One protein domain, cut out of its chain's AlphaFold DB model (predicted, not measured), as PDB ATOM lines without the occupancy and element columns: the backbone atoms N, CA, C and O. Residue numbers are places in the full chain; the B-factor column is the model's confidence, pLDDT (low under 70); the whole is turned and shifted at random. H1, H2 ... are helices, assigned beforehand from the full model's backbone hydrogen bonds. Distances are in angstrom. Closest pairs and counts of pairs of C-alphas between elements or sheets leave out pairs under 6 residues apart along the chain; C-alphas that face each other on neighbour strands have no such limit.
ATOM      1  N   ASP A   4     181.426 210.791 174.549       53.25
ATOM      2  CA  ASP A   4     181.655 212.210 174.221       53.25
ATOM      3  C   ASP A   4     181.907 213.104 175.452       53.25
ATOM      4  O   ASP A   4     182.351 214.246 175.338       53.25
ATOM      5  N   ALA A   5     181.636 212.599 176.660       56.72
ATOM      6  CA  ALA A   5     181.784 213.373 177.894       56.72
ATOM      7  C   ALA A   5     183.258 213.579 178.299       56.72
ATOM      8  O   ALA A   5     183.556 214.475 179.092       56.72
ATOM      9  N   GLY A   6     184.173 212.749 177.780       78.50
ATOM     10  CA  GLY A   6     185.600 212.803 178.097       78.50
ATOM     11  C   GLY A   6     186.388 213.787 177.236       78.50
ATOM     12  O   GLY A   6     187.207 214.530 177.774       78.50
ATOM     13  N   HIS A   7     186.128 213.833 175.924       87.44
ATOM     14  CA  HIS A   7     186.962 214.557 174.955       87.44
ATOM     15  C   HIS A   7     187.136 216.034 175.298       87.44
ATOM     16  O   HIS A   7     188.267 216.513 175.397       87.44
ATOM     17  N   GLU A   8     186.037 216.744 175.553       89.38
ATOM     18  CA  GLU A   8     186.087 218.155 175.939       89.38
ATOM     19  C   GLU A   8     186.871 218.348 177.244       89.38
ATOM     20  O   GLU A   8     187.736 219.217 177.332       89.38
ATOM     21  N   GLN A   9     186.618 217.514 178.255       91.50
ATOM     22  CA  GLN A   9     187.272 217.633 179.559       91.50
ATOM     23  C   GLN A   9     188.772 217.353 179.473       91.50
ATOM     24  O   GLN A   9     189.566 218.051 180.104       91.50
ATOM     25  N   TRP A  10     189.176 216.347 178.700       93.25
ATOM     26  CA  TRP A  10     190.580 216.019 178.479       93.25
ATOM     27  C   TRP A  10     191.273 217.107 177.668       93.25
ATOM     28  O   TRP A  10     192.393 217.481 178.001       93.25
ATOM     29  N   TYR A  11     190.606 217.653 176.649       92.50
ATOM     30  CA  TYR A  11     191.147 218.757 175.865       92.50
ATOM     31  C   TYR A  11     191.347 219.996 176.743       92.50
ATOM     32  O   TYR A  11     192.430 220.572 176.775       92.50
ATOM     33  N   LEU A  12     190.334 220.381 177.527       91.81
ATOM     34  CA  LEU A  12     190.428 221.517 178.445       91.81
ATOM     35  C   LEU A  12     191.490 221.308 179.529       91.81
ATOM     36  O   LEU A  12     192.159 222.276 179.899       91.81
ATOM     37  N   PHE A  13     191.655 220.072 180.009       93.75
ATOM     38  CA  PHE A  13     192.734 219.699 180.920       93.75
ATOM     39  C   PHE A  13     194.103 219.926 180.266       93.75
ATOM     40  O   PHE A  13     194.945 220.600 180.851       93.75
ATOM     41  N   ASP A  14     194.312 219.450 179.038       95.38
ATOM     42  CA  ASP A  14     195.583 219.614 178.321       95.38
ATOM     43  C   ASP A  14     195.908 221.082 178.052       95.38
ATOM     44  O   ASP A  14     197.037 221.518 178.265       95.38
ATOM     45  N   ILE A  15     194.916 221.871 177.638       93.06
ATOM     46  CA  ILE A  15     195.066 223.313 177.411       93.06
ATOM     47  C   ILE A  15     195.502 224.036 178.692       93.06
ATOM     48  O   ILE A  15     196.337 224.939 178.633       93.06
ATOM     49  N   GLU A  16     194.985 223.626 179.852       93.00
ATOM     50  CA  GLU A  16     195.424 224.149 181.147       93.00
ATOM     51  C   GLU A  16     196.857 223.715 181.489       93.00
ATOM     52  O   GLU A  16     197.668 224.562 181.865       93.00
ATOM     53  N   GLN A  17     197.212 222.441 181.287       94.19
ATOM     54  CA  GLN A  17     198.577 221.943 181.521       94.19
ATOM     55  C   GLN A  17     199.619 222.619 180.617       94.19
ATOM     56  O   GLN A  17     200.745 222.884 181.039       94.19
ATOM     57  N   LEU A  18     199.236 222.946 179.382       91.88
ATOM     58  CA  LEU A  18     200.072 223.654 178.413       91.88
ATOM     59  C   LEU A  18     200.082 225.177 178.623       91.88
ATOM     60  O   LEU A  18     200.734 225.884 177.860       91.88
ATOM     61  N   ASN A  19     199.388 225.692 179.647       91.62
ATOM     62  CA  ASN A  19     199.249 227.125 179.930       91.62
ATOM     63  C   ASN A  19     198.763 227.937 178.714       91.62
ATOM     64  O   ASN A  19     199.200 229.064 178.479       91.62
ATOM     65  N   CYS A  20     197.865 227.351 177.921       88.31
ATOM     66  CA  CYS A  20     197.303 227.981 176.733       88.31
ATOM     67  C   CYS A  20     196.120 228.899 177.085       88.31
ATOM     68  O   CYS A  20     195.310 228.620 177.973       88.31
ATOM     69  N   THR A  21     196.004 230.013 176.360       85.31
ATOM     70  CA  THR A  21     194.915 230.986 176.525       85.31
ATOM     71  C   THR A  21     193.577 230.401 176.063       85.31
ATOM     72  O   THR A  21     193.507 229.722 175.044       85.31
ATOM     73  N   HIS A  32     193.538 232.626 164.702       89.81
ATOM     74  CA  HIS A  32     192.690 231.426 164.686       89.81
ATOM     75  C   HIS A  32     191.608 231.464 163.608       89.81
ATOM     76  O   HIS A  32     190.774 230.563 163.550       89.81
ATOM     77  N   GLN A  33     191.596 232.491 162.750       92.62
ATOM     78  CA  GLN A  33     190.634 232.567 161.655       92.62
ATOM     79  C   GLN A  33     190.670 231.317 160.757       92.62
ATOM     80  O   GLN A  33     189.591 230.777 160.532       92.62
ATOM     81  N   PRO A  34     191.836 230.774 160.341       93.81
ATOM     82  CA  PRO A  34     191.861 229.576 159.500       93.81
ATOM     83  C   PRO A  34     191.210 228.354 160.160       93.81
ATOM     84  O   PRO A  34     190.526 227.585 159.494       93.81
ATOM     85  N   VAL A  35     191.358 228.199 161.483       93.75
ATOM     86  CA  VAL A  35     190.709 227.116 162.241       93.75
ATOM     87  C   VAL A  35     189.192 227.299 162.252       93.75
ATOM     88  O   VAL A  35     188.455 226.337 162.046       93.75
ATOM     89  N   ARG A  36     188.700 228.528 162.453       95.12
ATOM     90  CA  ARG A  36     187.255 228.809 162.398       95.12
ATOM     91  C   ARG A  36     186.690 228.596 160.996       95.12
ATOM     92  O   ARG A  36     185.635 227.982 160.865       95.12
ATOM     93  N   ASP A  37     187.394 229.062 159.969       96.06
ATOM     94  CA  ASP A  37     186.993 228.903 158.571       96.06
ATOM     95  C   ASP A  37     186.927 227.415 158.199       96.06
ATOM     96  O   ASP A  37     185.927 226.976 157.634       96.06
ATOM     97  N   PHE A  38     187.914 226.617 158.617       96.44
ATOM     98  CA  PHE A  38     187.895 225.156 158.509       96.44
ATOM     99  C   PHE A  38     186.658 224.528 159.175       96.44
ATOM    100  O   PHE A  38     185.936 223.755 158.545       96.44
ATOM    101  N   VAL A  39     186.359 224.891 160.429       95.88
ATOM    102  CA  VAL A  39     185.184 224.362 161.147       95.88
ATOM    103  C   VAL A  39     183.884 224.732 160.425       95.88
ATOM    104  O   VAL A  39     183.000 223.889 160.263       95.88
ATOM    105  N   TYR A  40     183.759 225.965 159.930       96.56
ATOM    106  CA  TYR A  40     182.584 226.388 159.167       96.56
ATOM    107  C   TYR A  40     182.476 225.704 157.803       96.56
ATOM    108  O   TYR A  40     181.359 225.424 157.364       96.56
ATOM    109  N   GLN A  41     183.593 225.397 157.143       97.00
ATOM    110  CA  GLN A  41     183.599 224.606 155.913       97.00
ATOM    111  C   GLN A  41     183.089 223.184 156.169       97.00
ATOM    112  O   GLN A  41     182.217 222.725 155.430       97.00
ATOM    113  N   LEU A  42     183.533 222.528 157.248       96.94
ATOM    114  CA  LEU A  42     183.035 221.205 157.642       96.94
ATOM    115  C   LEU A  42     181.531 221.217 157.941       96.94
ATOM    116  O   LEU A  42     180.782 220.412 157.385       96.94
ATOM    117  N   ILE A  43     181.070 222.164 158.766       96.44
ATOM    118  CA  ILE A  43     179.642 222.325 159.078       96.44
ATOM    119  C   ILE A  43     178.851 222.606 157.794       96.44
ATOM    120  O   ILE A  43     177.806 222.004 157.555       96.44
ATOM    121  N   GLY A  44     179.357 223.486 156.930       96.56
ATOM    122  CA  GLY A  44     178.734 223.802 155.650       96.56
ATOM    123  C   GLY A  44     178.668 222.606 154.700       96.56
ATOM    124  O   GLY A  44     177.679 222.460 153.982       96.56
ATOM    125  N   ALA A  45     179.680 221.738 154.695       95.56
ATOM    126  CA  ALA A  45     179.692 220.516 153.898       95.56
ATOM    127  C   ALA A  45     178.627 219.519 154.371       95.56
ATOM    128  O   ALA A  45     177.951 218.931 153.522       95.56
ATOM    129  N   LEU A  46     178.450 219.389 155.692       95.00
ATOM    130  CA  LEU A  46     177.424 218.558 156.319       95.00
ATOM    131  C   LEU A  46     176.010 219.104 156.076       95.00
ATOM    132  O   LEU A  46     175.122 218.355 155.696       95.00
ATOM    133  N   LEU A  47     175.787 220.410 156.244       94.94
ATOM    134  CA  LEU A  47     174.458 221.020 156.084       94.94
ATOM    135  C   LEU A  47     173.923 220.981 154.644       94.94
ATOM    136  O   LEU A  47     172.732 221.194 154.428       94.94
ATOM    137  N   ARG A  48     174.789 220.738 153.655       93.44
ATOM    138  CA  ARG A  48     174.412 220.644 152.238       93.44
ATOM    139  C   ARG A  48     173.902 219.270 151.821       93.44
ATOM    140  O   ARG A  48     173.415 219.167 150.699       93.44
ATOM    141  N   VAL A  49     174.048 218.244 152.660       95.00
ATOM    142  CA  VAL A  49     173.679 216.883 152.255       95.00
ATOM    143  C   VAL A  49     172.168 216.691 152.242       95.00
ATOM    144  O   VAL A  49     171.459 217.189 153.123       95.00
ATOM    145  N   SER A  50     171.684 215.962 151.244       93.75
ATOM    146  CA  SER A  50     170.258 215.768 150.990       93.75
ATOM    147  C   SER A  50     169.628 214.627 151.801       93.75
ATOM    148  O   SER A  50     168.416 214.640 152.019       93.75
ATOM    149  N   ASP A  51     170.439 213.682 152.286       94.50
ATOM    150  CA  ASP A  51     169.989 212.433 152.910       94.50
ATOM    151  C   ASP A  51     170.688 212.178 154.258       94.50
ATOM    152  O   ASP A  51     171.897 212.383 154.409       94.50
ATOM    153  N   ASP A  52     169.930 211.707 155.250       91.44
ATOM    154  CA  ASP A  52     170.431 211.432 156.602       91.44
ATOM    155  C   ASP A  52     171.470 210.304 156.631       91.44
ATOM    156  O   ASP A  52     172.397 210.349 157.438       91.44
ATOM    157  N   ARG A  53     171.385 209.335 155.713       92.00
ATOM    158  CA  ARG A  53     172.388 208.268 155.600       92.00
ATOM    159  C   ARG A  53     173.767 208.829 155.258       92.00
ATOM    160  O   ARG A  53     174.776 208.314 155.727       92.00
ATOM    161  N   ILE A  54     173.817 209.918 154.489       94.56
ATOM    162  CA  ILE A  54     175.068 210.605 154.152       94.56
ATOM    163  C   ILE A  54     175.630 211.330 155.382       94.56
ATOM    164  O   ILE A  54     176.844 211.415 155.542       94.56
ATOM    165  N   ARG A  55     174.783 211.814 156.300       93.56
ATOM    166  CA  ARG A  55     175.246 212.506 157.518       93.56
ATOM    167  C   ARG A  55     176.077 211.605 158.423       93.56
ATOM    168  O   ARG A  55     177.002 212.105 159.051       93.56
ATOM    169  N   ILE A  56     175.797 210.302 158.443       90.12
ATOM    170  CA  ILE A  56     176.572 209.304 159.200       90.12
ATOM    171  C   ILE A  56     178.024 209.226 158.703       90.12
ATOM    172  O   ILE A  56     178.934 208.934 159.471       90.12
ATOM    173  N   ILE A  57     178.286 209.555 157.438       91.19
ATOM    174  CA  ILE A  57     179.644 209.546 156.877       91.19
ATOM    175  C   ILE A  57     180.518 210.631 157.512       91.19
ATOM    176  O   ILE A  57     181.729 210.461 157.618       91.19
ATOM    177  N   PHE A  58     179.925 211.737 157.959       92.81
ATOM    178  CA  PHE A  58     180.666 212.847 158.546       92.81
ATOM    179  C   PHE A  58     181.482 212.448 159.794       92.81
ATOM    180  O   PHE A  58     182.699 212.635 159.753       92.81
ATOM    181  N   PRO A  59     180.898 211.863 160.862       89.56
ATOM    182  CA  PRO A  59     181.688 211.374 161.994       89.56
ATOM    183  C   PRO A  59     182.704 210.302 161.577       89.56
ATOM    184  O   PRO A  59     183.850 210.378 162.007       89.56
ATOM    185  N   LEU A  60     182.369 209.406 160.637       89.44
ATOM    186  CA  LEU A  60     183.314 208.394 160.138       89.44
ATOM    187  C   LEU A  60     184.563 209.011 159.484       89.44
ATOM    188  O   LEU A  60     185.671 208.484 159.633       89.44
ATOM    189  N   VAL A  61     184.409 210.128 158.764       93.12
ATOM    190  CA  VAL A  61     185.538 210.888 158.206       93.12
ATOM    191  C   VAL A  61     186.369 211.520 159.321       93.12
ATOM    192  O   VAL A  61     187.596 211.422 159.284       93.12
ATOM    193  N   LEU A  62     185.730 212.144 160.319       91.75
ATOM    194  CA  LEU A  62     186.434 212.769 161.444       91.75
ATOM    195  C   LEU A  62     187.228 211.744 162.260       91.75
ATOM    196  O   LEU A  62     188.412 211.956 162.511       91.75
ATOM    197  N   GLU A  63     186.618 210.610 162.598       86.25
ATOM    198  CA  GLU A  63     187.263 209.511 163.319       86.25
ATOM    199  C   GLU A  63     188.418 208.907 162.520       86.25
ATOM    200  O   GLU A  63     189.505 208.673 163.050       86.25
ATOM    201  N   SER A  64     188.216 208.665 161.221       88.56
ATOM    202  CA  SER A  64     189.261 208.104 160.358       88.56
ATOM    203  C   SER A  64     190.470 209.034 160.266       88.56
ATOM    204  O   SER A  64     191.610 208.573 160.366       88.56
ATOM    205  N   THR A  65     190.233 210.340 160.143       91.38
ATOM    206  CA  THR A  65     191.293 211.355 160.175       91.38
ATOM    207  C   THR A  65     191.961 211.419 161.549       91.38
ATOM    208  O   THR A  65     193.192 211.408 161.631       91.38
ATOM    209  N   GLY A  66     191.174 211.400 162.630       88.69
ATOM    210  CA  GLY A  66     191.653 211.380 164.012       88.69
ATOM    211  C   GLY A  66     192.601 210.214 164.283       88.69
ATOM    212  O   GLY A  66     193.708 210.427 164.771       88.69
ATOM    213  N   LYS A  67     192.253 208.995 163.860       87.50
ATOM    214  CA  LYS A  67     193.120 207.809 163.999       87.50
ATOM    215  C   LYS A  67     194.494 207.999 163.373       87.50
ATOM    216  O   LYS A  67     195.507 207.626 163.968       87.50
ATOM    217  N   VAL A  68     194.537 208.538 162.154       91.25
ATOM    218  CA  VAL A  68     195.806 208.789 161.461       91.25
ATOM    219  C   VAL A  68     196.589 209.866 162.204       91.25
ATOM    220  O   VAL A  68     197.773 209.678 162.476       91.25
ATOM    221  N   PHE A  69     195.930 210.956 162.593       91.44
ATOM    222  CA  PHE A  69     196.544 212.042 163.347       91.44
ATOM    223  C   PHE A  69     197.145 211.562 164.680       91.44
ATOM    224  O   PHE A  69     198.344 211.742 164.912       91.44
ATOM    225  N   PHE A  70     196.369 210.874 165.521       91.19
ATOM    226  CA  PHE A  70     196.816 210.393 166.831       91.19
ATOM    227  C   PHE A  70     197.915 209.329 166.737       91.19
ATOM    228  O   PHE A  70     198.827 209.331 167.566       91.19
ATOM    229  N   LYS A  71     197.932 208.504 165.678       91.75
ATOM    230  CA  LYS A  71     199.042 207.573 165.395       91.75
ATOM    231  C   LYS A  71     200.396 208.284 165.280       91.75
ATOM    232  O   LYS A  71     201.426 207.685 165.587       91.75
ATOM    233  N   HIS A  72     200.410 209.538 164.834       93.38
ATOM    234  CA  HIS A  72     201.627 210.341 164.718       93.38
ATOM    235  C   HIS A  72     201.840 211.279 165.910       93.38
ATOM    236  O   HIS A  72     202.985 211.465 166.337       93.38
ATOM    237  N   LEU A  73     200.762 211.839 166.462       93.75
ATOM    238  CA  LEU A  73     200.824 212.788 167.568       93.75
ATOM    239  C   LEU A  73     201.274 212.133 168.878       93.75
ATOM    240  O   LEU A  73     202.174 212.658 169.528       93.75
ATOM    241  N   VAL A  74     200.698 210.990 169.263       95.06
ATOM    242  CA  VAL A  74     200.993 210.367 170.566       95.06
ATOM    243  C   VAL A  74     202.493 210.056 170.721       95.06
ATOM    244  O   VAL A  74     203.083 210.478 171.719       95.06
ATOM    245  N   PRO A  75     203.181 209.446 169.730       95.25
ATOM    246  CA  PRO A  75     204.630 209.264 169.805       95.25
ATOM    247  C   PRO A  75     205.422 210.575 169.884       95.25
ATOM    248  O   PRO A  75     206.521 210.591 170.434       95.25
ATOM    249  N   LEU A  76     204.932 211.665 169.284       94.31
ATOM    250  CA  LEU A  76     205.574 212.979 169.382       94.31
ATOM    251  C   LEU A  76     205.466 213.532 170.807       94.31
ATOM    252  O   LEU A  76     206.482 213.919 171.378       94.31
ATOM    253  N   VAL A  77     204.264 213.514 171.381       94.81
ATOM    254  CA  VAL A  77     203.990 213.960 172.756       94.81
ATOM    255  C   VAL A  77     204.823 213.172 173.770       94.81
ATOM    256  O   VAL A  77     205.385 213.758 174.698       94.81
ATOM    257  N   ASP A  78     204.978 211.865 173.556       95.00
ATOM    258  CA  ASP A  78     205.823 211.001 174.384       95.00
ATOM    259  C   ASP A  78     207.307 211.364 174.311       95.00
ATOM    260  O   ASP A  78     207.944 211.563 175.344       95.00
ATOM    261  N   ARG A  79     207.849 211.592 173.107       96.31
ATOM    262  CA  ARG A  79     209.240 212.062 172.955       96.31
ATOM    263  C   ARG A  79     209.494 213.420 173.605       96.31
ATOM    264  O   ARG A  79     210.619 213.688 174.016       96.31
ATOM    265  N   CYS A  80     208.476 214.270 173.687       93.25
ATOM    266  CA  CYS A  80     208.558 215.557 174.369       93.25
ATOM    267  C   CYS A  80     208.391 215.444 175.899       93.25
ATOM    268  O   CYS A  80     208.497 216.455 176.586       93.25
ATOM    269  N   GLY A  81     208.159 214.242 176.441       94.69
ATOM    270  CA  GLY A  81     208.032 213.999 177.880       94.69
ATOM    271  C   GLY A  81     206.666 214.359 178.469       94.69
ATOM    272  O   GLY A  81     206.532 214.407 179.689       94.69
ATOM    273  N   TYR A  82     205.650 214.590 177.629       94.50
ATOM    274  CA  TYR A  82     204.325 215.049 178.064       94.50
ATOM    275  C   TYR A  82     203.273 213.934 178.168       94.50
ATOM    276  O   TYR A  82     202.132 214.196 178.545       94.50
ATOM    277  N   ASN A  83     203.630 212.682 177.868       94.00
ATOM    278  CA  ASN A  83     202.668 211.578 177.791       94.00
ATOM    279  C   ASN A  83     201.937 211.290 179.116       94.00
ATOM    280  O   ASN A  83     200.791 210.866 179.100       94.00
ATOM    281  N   GLN A  84     202.577 211.548 180.260       93.31
ATOM    282  CA  GLN A  84     201.962 211.366 181.585       93.31
ATOM    283  C   GLN A  84     201.253 212.626 182.104       93.31
ATOM    284  O   GLN A  84     200.495 212.557 183.069       93.31
ATOM    285  N   SER A  85     201.521 213.789 181.505       94.06
ATOM    286  CA  SER A  85     200.964 215.078 181.934       94.06
ATOM    287  C   SER A  85     199.756 215.517 181.117       94.06
ATOM    288  O   SER A  85     199.058 216.430 181.537       94.06
ATOM    289  N   LEU A  86     199.521 214.898 179.962       95.88
ATOM    290  CA  LEU A  86     198.405 215.193 179.070       95.88
ATOM    291  C   LEU A  86     197.453 213.995 178.998       95.88
ATOM    292  O   LEU A  86     197.808 212.872 179.350       95.88
ATOM    293  N   ARG A  87     196.225 214.247 178.557       94.69
ATOM    294  CA  ARG A  87     195.137 213.277 178.439       94.69
ATOM    295  C   ARG A  87     194.629 213.189 177.012       94.69
ATOM    296  O   ARG A  87     194.609 212.096 176.465       94.69
ATOM    297  N   TYR A  88     194.247 214.315 176.411       94.44
ATOM    298  CA  TYR A  88     193.631 214.351 175.082       94.44
ATOM    299  C   TYR A  88     194.641 214.080 173.970       94.44
ATOM    300  O   TYR A  88     194.382 213.290 173.067       94.44
ATOM    301  N   PHE A  89     195.807 214.721 174.044       94.69
ATOM    302  CA  PHE A  89     196.868 214.596 173.045       94.69
ATOM    303  C   PHE A  89     197.825 213.416 173.294       94.69
ATOM    304  O   PHE A  89     198.712 213.161 172.479       94.69
ATOM    305  N   ALA A  90     197.668 212.709 174.416       94.62
ATOM    306  CA  ALA A  90     198.553 211.636 174.867       94.62
ATOM    307  C   ALA A  90     197.934 210.238 174.709       94.62
ATOM    308  O   ALA A  90     196.798 210.081 174.263       94.62
ATOM    309  N   SER A  91     198.697 209.212 175.103       92.75
ATOM    310  CA  SER A  91     198.276 207.802 175.042       92.75
ATOM    311  C   SER A  91     196.962 207.518 175.771       92.75
ATOM    312  O   SER A  91     196.205 206.673 175.315       92.75
ATOM    313  N   PHE A  92     196.645 208.263 176.835       91.81
ATOM    314  CA  PHE A  92     195.417 208.090 177.612       91.81
ATOM    315  C   PHE A  92     194.141 208.096 176.750       91.81
ATOM    316  O   PHE A  92     193.320 207.189 176.862       91.81
ATOM    317  N   HIS A  93     193.983 209.088 175.869       89.38
ATOM    318  CA  HIS A  93     192.834 209.167 174.965       89.38
ATOM    319  C   HIS A  93     192.809 207.982 173.988       89.38
ATOM    320  O   HIS A  93     191.794 207.296 173.881       89.38
ATOM    321  N   GLN A  94     193.946 207.682 173.357       85.25
ATOM    322  CA  GLN A  94     194.065 206.572 172.409       85.25
ATOM    323  C   GLN A  94     193.743 205.214 173.056       85.25
ATOM    324  O   GLN A  94     193.085 204.377 172.446       85.25
ATOM    325  N   GLU A  95     194.183 204.980 174.293       86.50
ATOM    326  CA  GLU A  95     193.904 203.746 175.033       86.50
ATOM    327  C   GLU A  95     192.411 203.587 175.337       86.50
ATOM    328  O   GLU A  95     191.885 202.476 175.251       86.50
ATOM    329  N   ILE A  96     191.705 204.674 175.656       83.88
ATOM    330  CA  ILE A  96     190.253 204.628 175.868       83.88
ATOM    331  C   ILE A  96     189.527 204.338 174.550       83.88
ATOM    332  O   ILE A  96     188.691 203.436 174.524       83.88
ATOM    333  N   GLU A  97     189.890 205.013 173.455       78.31
ATOM    334  CA  GLU A  97     189.308 204.751 172.129       78.31
ATOM    335  C   GLU A  97     189.554 203.311 171.651       78.31
ATOM    336  O   GLU A  97     188.672 202.699 171.057       78.31
ATOM    337  N   MET A  98     190.733 202.733 171.916       75.50
ATOM    338  CA  MET A  98     191.051 201.348 171.534       75.50
ATOM    339  C   MET A  98     190.309 200.306 172.379       75.50
ATOM    340  O   MET A  98     190.012 199.222 171.879       75.50
ATOM    341  N   ASN A  99     190.028 200.614 173.649       69.62
ATOM    342  CA  ASN A  99     189.279 199.737 174.554       69.62
ATOM    343  C   ASN A  99     187.757 199.846 174.363       69.62
ATOM    344  O   ASN A  99     187.013 198.960 174.787       69.62
ATOM    345  N   HIS A 100     187.286 200.915 173.724       63.81
ATOM    346  CA  HIS A 100     185.909 201.054 173.281       63.81
ATOM    347  C   HIS A 100     185.737 200.345 171.923       63.81
ATOM    348  O   HIS A 100     186.109 200.852 170.869       63.81
ATOM    349  N   ASN A 101     185.135 199.152 171.940       52.28
ATOM    350  CA  ASN A 101     184.803 198.307 170.776       52.28
ATOM    351  C   ASN A 101     183.783 198.919 169.781       52.28
ATOM    352  O   ASN A 101     183.136 198.195 169.027       52.28
ATOM    353  N   ILE A 102     183.652 200.244 169.721       51.88
ATOM    354  CA  ILE A 102     182.752 200.975 168.813       51.88
ATOM    355  C   ILE A 102     183.031 200.585 167.352       51.88
ATOM    356  O   ILE A 102     182.127 200.409 166.542       51.88
ATOM    357  N   TYR A 103     184.290 200.273 167.032       53.25
ATOM    358  CA  TYR A 103     184.679 199.807 165.702       53.25
ATOM    359  C   TYR A 103     184.284 198.370 165.350       53.25
ATOM    360  O   TYR A 103     184.542 197.971 164.208       53.25
ATOM    361  N   GLN A 104     183.765 197.568 166.278       51.88
ATOM    362  CA  GLN A 104     183.339 196.194 165.996       51.88
ATOM    363  C   GLN A 104     181.819 196.061 165.976       51.88
ATOM    364  O   GLN A 104     181.310 195.475 165.024       51.88
ATOM    365  N   ASP A 105     181.110 196.670 166.927       49.72
ATOM    366  CA  ASP A 105     179.666 196.448 167.071       49.72
ATOM    367  C   ASP A 105     178.814 197.357 166.156       49.72
ATOM    368  O   ASP A 105     177.790 196.916 165.644       49.72
ATOM    369  N   GLU A 106     179.250 198.587 165.842       56.84
ATOM    370  CA  GLU A 106     178.480 199.504 164.971       56.84
ATOM    371  C   GLU A 106     178.646 199.213 163.470       56.84
ATOM    372  O   GLU A 106     177.841 199.641 162.640       56.84
ATOM    373  N   LYS A 107     179.673 198.446 163.083       62.34
ATOM    374  CA  LYS A 107     179.949 198.170 161.666       62.34
ATOM    375  C   LYS A 107     178.873 197.324 161.000       62.34
ATOM    376  O   LYS A 107     178.608 197.536 159.821       62.34
ATOM    377  N   GLU A 108     178.255 196.383 161.712       66.38
ATOM    378  CA  GLU A 108     177.277 195.476 161.099       66.38
ATOM    379  C   GLU A 108     176.022 196.213 160.614       66.38
ATOM    380  O   GLU A 108     175.541 195.938 159.516       66.38
ATOM    381  N   GLU A 109     175.525 197.195 161.371       73.50
ATOM    382  CA  GLU A 109     174.372 198.004 160.956       73.50
ATOM    383  C   GLU A 109     174.727 198.952 159.803       73.50
ATOM    384  O   GLU A 109     173.959 199.076 158.846       73.50
ATOM    385  N   LEU A 110     175.927 199.547 159.832       79.19
ATOM    386  CA  LEU A 110     176.428 200.406 158.754       79.19
ATOM    387  C   LEU A 110     176.605 199.647 157.431       79.19
ATOM    388  O   LEU A 110     176.359 200.209 156.365       79.19
ATOM    389  N   HIS A 111     176.992 198.369 157.478       79.44
ATOM    390  CA  HIS A 111     177.151 197.535 156.281       79.44
ATOM    391  C   HIS A 111     175.835 197.251 155.545       79.44
ATOM    392  O   HIS A 111     175.872 196.925 154.359       79.44
ATOM    393  N   ASN A 112     174.693 197.402 156.217       84.94
ATOM    394  CA  ASN A 112     173.373 197.209 155.619       84.94
ATOM    395  C   ASN A 112     172.794 198.498 155.013       84.94
ATOM    396  O   ASN A 112     171.691 198.476 154.466       84.94
ATOM    397  N   ILE A 113     173.502 199.629 155.112       86.94
ATOM    398  CA  ILE A 113     173.063 200.883 154.501       86.94
ATOM    399  C   ILE A 113     173.298 200.808 152.991       86.94
ATOM    400  O   ILE A 113     174.430 200.816 152.513       86.94
ATOM    401  N   GLU A 114     172.207 200.785 152.231       89.12
ATOM    402  CA  GLU A 114     172.251 200.796 150.771       89.12
ATOM    403  C   GLU A 114     172.218 202.224 150.217       89.12
ATOM    404  O   GLU A 114     171.391 203.055 150.621       89.12
ATOM    405  N   PHE A 115     173.094 202.484 149.245       92.00
ATOM    406  CA  PHE A 115     173.108 203.701 148.439       92.00
ATOM    407  C   PHE A 115     172.722 203.373 147.003       92.00
ATOM    408  O   PHE A 115     173.266 202.449 146.400       92.00
ATOM    409  N   ASP A 116     171.814 204.171 146.450       94.00
ATOM    410  CA  ASP A 116     171.723 204.293 145.001       94.00
ATOM    411  C   ASP A 116     172.885 205.145 144.468       94.00
ATOM    412  O   ASP A 116     173.637 205.764 145.231       94.00
ATOM    413  N   ASP A 117     173.031 205.190 143.144       95.94
ATOM    414  CA  ASP A 117     174.134 205.903 142.500       95.94
ATOM    415  C   ASP A 117     174.187 207.387 142.892       95.94
ATOM    416  O   ASP A 117     175.275 207.924 143.096       95.94
ATOM    417  N   ASN A 118     173.044 208.062 143.041       95.31
ATOM    418  CA  ASN A 118     173.023 209.492 143.359       95.31
ATOM    419  C   ASN A 118     173.515 209.743 144.785       95.31
ATOM    420  O   ASN A 118     174.364 210.608 145.005       95.31
ATOM    421  N   ILE A 119     173.021 208.955 145.738       95.06
ATOM    422  CA  ILE A 119     173.409 209.045 147.148       95.06
ATOM    423  C   ILE A 119     174.876 208.674 147.316       95.06
ATOM    424  O   ILE A 119     175.597 209.343 148.054       95.06
ATOM    425  N   TYR A 120     175.347 207.657 146.592       95.19
ATOM    426  CA  TYR A 120     176.752 207.274 146.599       95.19
ATOM    427  C   TYR A 120     177.655 208.404 146.088       95.19
ATOM    428  O   TYR A 120     178.656 208.733 146.727       95.19
ATOM    429  N   GLN A 121     177.308 209.046 144.968       96.62
ATOM    430  CA  GLN A 121     178.093 210.174 144.455       96.62
ATOM    431  C   GLN A 121     178.083 211.364 145.421       96.62
ATOM    432  O   GLN A 121     179.114 212.006 145.629       96.62
ATOM    433  N   GLU A 122     176.944 211.651 146.050       96.75
ATOM    434  CA  GLU A 122     176.852 212.720 147.041       96.75
ATOM    435  C   GLU A 122     177.663 212.408 148.310       96.75
ATOM    436  O   GLU A 122     178.343 213.294 148.835       96.75
ATOM    437  N   ALA A 123     177.663 211.151 148.755       95.69
ATOM    438  CA  ALA A 123     178.498 210.646 149.838       95.69
ATOM    439  C   ALA A 123     179.993 210.832 149.548       95.69
ATOM    440  O   ALA A 123     180.717 211.406 150.364       95.69
ATOM    441  N   VAL A 124     180.453 210.425 148.361       96.88
ATOM    442  CA  VAL A 124     181.838 210.654 147.918       96.88
ATOM    443  C   VAL A 124     182.154 212.152 147.877       96.88
ATOM    444  O   VAL A 124     183.211 212.578 148.343       96.88
ATOM    445  N   ALA A 125     181.225 212.975 147.390       96.75
ATOM    446  CA  ALA A 125     181.407 214.418 147.353       96.75
ATOM    447  C   ALA A 125     181.474 215.045 148.759       96.75
ATOM    448  O   ALA A 125     182.203 216.018 148.943       96.75
ATOM    449  N   LEU A 126     180.732 214.531 149.751       97.44
ATOM    450  CA  LEU A 126     180.873 214.953 151.150       97.44
ATOM    451  C   LEU A 126     182.282 214.645 151.661       97.44
ATOM    452  O   LEU A 126     182.931 215.545 152.191       97.44
ATOM    453  N   ILE A 127     182.754 213.412 151.461       97.25
ATOM    454  CA  ILE A 127     184.093 212.978 151.881       97.25
ATOM    455  C   ILE A 127     185.157 213.902 151.283       97.25
ATOM    456  O   ILE A 127     185.998 214.418 152.019       97.25
ATOM    457  N   GLN A 128     185.076 214.173 149.977       97.56
ATOM    458  CA  GLN A 128     186.017 215.064 149.301       97.56
ATOM    459  C   GLN A 128     186.005 216.468 149.915       97.56
ATOM    460  O   GLN A 128     187.058 216.967 150.286       97.56
ATOM    461  N   ARG A 129     184.829 217.077 150.125       97.31
ATOM    462  CA  ARG A 129     184.734 218.416 150.742       97.31
ATOM    463  C   ARG A 129     185.327 218.464 152.150       97.31
ATOM    464  O   ARG A 129     185.912 219.476 152.535       97.31
ATOM    465  N   CYS A 130     185.157 217.398 152.932       97.62
ATOM    466  CA  CYS A 130     185.776 217.300 154.248       97.62
ATOM    467  C   CYS A 130     187.306 217.274 154.136       97.62
ATOM    468  O   CYS A 130     187.965 218.039 154.835       97.62
ATOM    469  N   PHE A 131     187.869 216.457 153.239       96.75
ATOM    470  CA  PHE A 131     189.318 216.407 153.020       96.75
ATOM    471  C   PHE A 131     189.885 217.699 152.426       96.75
ATOM    472  O   PHE A 131     190.907 218.158 152.920       96.75
ATOM    473  N   ASP A 132     189.182 218.357 151.503       96.75
ATOM    474  CA  ASP A 132     189.564 219.685 150.997       96.75
ATOM    475  C   ASP A 132     189.660 220.708 152.148       96.75
ATOM    476  O   ASP A 132     190.547 221.560 152.173       96.75
ATOM    477  N   SER A 133     188.765 220.606 153.140       97.00
ATOM    478  CA  SER A 133     188.799 221.461 154.334       97.00
ATOM    479  C   SER A 133     190.015 221.133 155.216       97.00
ATOM    480  O   SER A 133     190.684 222.039 155.717       97.00
ATOM    481  N   PHE A 134     190.342 219.848 155.398       95.56
ATOM    482  CA  PHE A 134     191.548 219.436 156.127       95.56
ATOM    483  C   PHE A 134     192.835 219.888 155.426       95.56
ATOM    484  O   PHE A 134     193.745 220.366 156.102       95.56
ATOM    485  N   GLU A 135     192.904 219.786 154.098       95.00
ATOM    486  CA  GLU A 135     194.022 220.289 153.293       95.00
ATOM    487  C   GLU A 135     194.160 221.805 153.436       95.00
ATOM    488  O   GLU A 135     195.246 222.291 153.748       95.00
ATOM    489  N   TYR A 136     193.049 222.548 153.343       94.25
ATOM    490  CA  TYR A 136     193.033 223.988 153.602       94.25
ATOM    491  C   TYR A 136     193.640 224.329 154.970       94.25
ATOM    492  O   TYR A 136     194.485 225.225 155.066       94.25
ATOM    493  N   LEU A 137     193.244 223.620 156.034       94.62
ATOM    494  CA  LEU A 137     193.796 223.850 157.369       94.62
ATOM    495  C   LEU A 137     195.290 223.498 157.433       94.62
ATOM    496  O   LEU A 137     196.072 224.277 157.978       94.62
ATOM    497  N   ALA A 138     195.685 222.347 156.887       91.88
ATOM    498  CA  ALA A 138     197.068 221.881 156.893       91.88
ATOM    499  C   ALA A 138     198.001 222.864 156.172       91.88
ATOM    500  O   ALA A 138     199.040 223.234 156.724       91.88
ATOM    501  N   ASP A 139     197.591 223.358 155.002       92.81
ATOM    502  CA  ASP A 139     198.322 224.379 154.262       92.81
ATOM    503  C   ASP A 139     198.503 225.638 155.113       92.81
ATOM    504  O   ASP A 139     199.613 226.157 155.221       92.81
ATOM    505  N   HIS A 140     197.452 226.125 155.778       90.38
ATOM    506  CA  HIS A 140     197.561 227.318 156.624       90.38
ATOM    507  C   HIS A 140     198.508 227.116 157.812       90.38
ATOM    508  O   HIS A 140     199.299 228.013 158.117       90.38
ATOM    509  N   LEU A 141     198.456 225.955 158.468       87.12
ATOM    510  CA  LEU A 141     199.350 225.631 159.580       87.12
ATOM    511  C   LEU A 141     200.817 225.564 159.126       87.12
ATOM    512  O   LEU A 141     201.691 226.109 159.801       87.12
ATOM    513  N   GLU A 142     201.093 224.974 157.962       86.31
ATOM    514  CA  GLU A 142     202.447 224.909 157.403       86.31
ATOM    515  C   GLU A 142     202.964 226.298 156.995       86.31
ATOM    516  O   GLU A 142     204.098 226.662 157.316       86.31
ATOM    517  N   HIS A 143     202.122 227.132 156.375       82.50
ATOM    518  CA  HIS A 143     202.484 228.516 156.058       82.50
ATOM    519  C   HIS A 143     202.790 229.328 157.325       82.50
ATOM    520  O   HIS A 143     203.779 230.062 157.357       82.50
ATOM    521  N   GLN A 144     202.002 229.176 158.398       75.50
ATOM    522  CA  GLN A 144     202.302 229.817 159.682       75.50
ATOM    523  C   GLN A 144     203.622 229.312 160.281       75.50
ATOM    524  O   GLN A 144     204.412 230.120 160.770       75.50
ATOM    525  N   ARG A 145     203.913 228.006 160.193       71.12
ATOM    526  CA  ARG A 145     205.193 227.432 160.640       71.12
ATOM    527  C   ARG A 145     206.382 228.047 159.906       71.12
ATOM    528  O   ARG A 145     207.384 228.359 160.539       71.12
ATOM    529  N   ILE A 146     206.280 228.260 158.595       63.44
ATOM    530  CA  ILE A 146     207.345 228.893 157.798       63.44
ATOM    531  C   ILE A 146     207.556 230.358 158.212       63.44
ATOM    532  O   ILE A 146     208.693 230.829 158.257       63.44
TER     533      ILE A 146
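What this domain is: This is residues 4 to 21 and 32 to 146 of the 151 residues of an uncharacterized protein of Okeania sp. SIO2F4 (UniProt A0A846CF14). Two long helices, H2 and H8, lie side by side and run opposite ways, while H4 starts beside H8 and opens a V with that pair. Beyond H4 the chain folds back through H5, H6 and H7 in a wide bow to H8, residues 98 to 109 sticking out, with H1 near H5. The printed part has 133 residues with eight named helices, H1 to H8 in order, and no named strand: all helix. It is only just loose, close to compact, with a radius of gyration of the C-alphas of 17.1 A and spans of 50 by 37 by 22 A.

How they stand to each other: H8, residues 117 to 146, is the hub. Its residues 126 to 140 touch H2, residues 32 to 47, at a shallow tilt of 1 degrees, opposite ways; the closest C-alphas, Phe 38 and Ser 133, are 5.6 A apart. H3, residues 52 to 55, touches H8, closest at C-alphas Ile 54 and Ala 123, 5.5 A. H4, residues 57 to 79, touches H8 with residues 57 to 61 alone, closest at C-alphas Val 61 and Ile 127, 6.8 A, at a shallow tilt of 30 degrees, the same way. H5, residues 91 to 99, is close to H4 but not clearly touching, C-alphas Val 74 and Ser 91 being closest at 5.8 A. H1, residues 4 to 17, is close to H5 but not clearly touching, C-alphas His 7 and His 93 being closest at 8.0 A. H6, residues 102 to 105, and H7, residues 107 to 111, meet only through their link. Every O i to N i+4 pair is within hydrogen-bond range in H2, H5, H7 and H8, against 8 of 10 in H1 and 16 of 19 in H4; H3 and H6 are too short for one.

Where its parts are: H8 is 43.2 A long, H4 33.8 A with a kink of 36 degrees near residue 69, H2 22.7 A and H1 20.8 A. C-alpha 4 is at (181.655, 212.210, 174.221) and C-alpha 146 at (207.345, 228.893, 157.798).

The domain as a whole: Residues 22 to 31 are not printed, with 12.1 A between C-alphas 21 and 32. The link from H4 to H5 is long. Residues 4 to 5, 99 to 108 and 146 have pLDDT under 70.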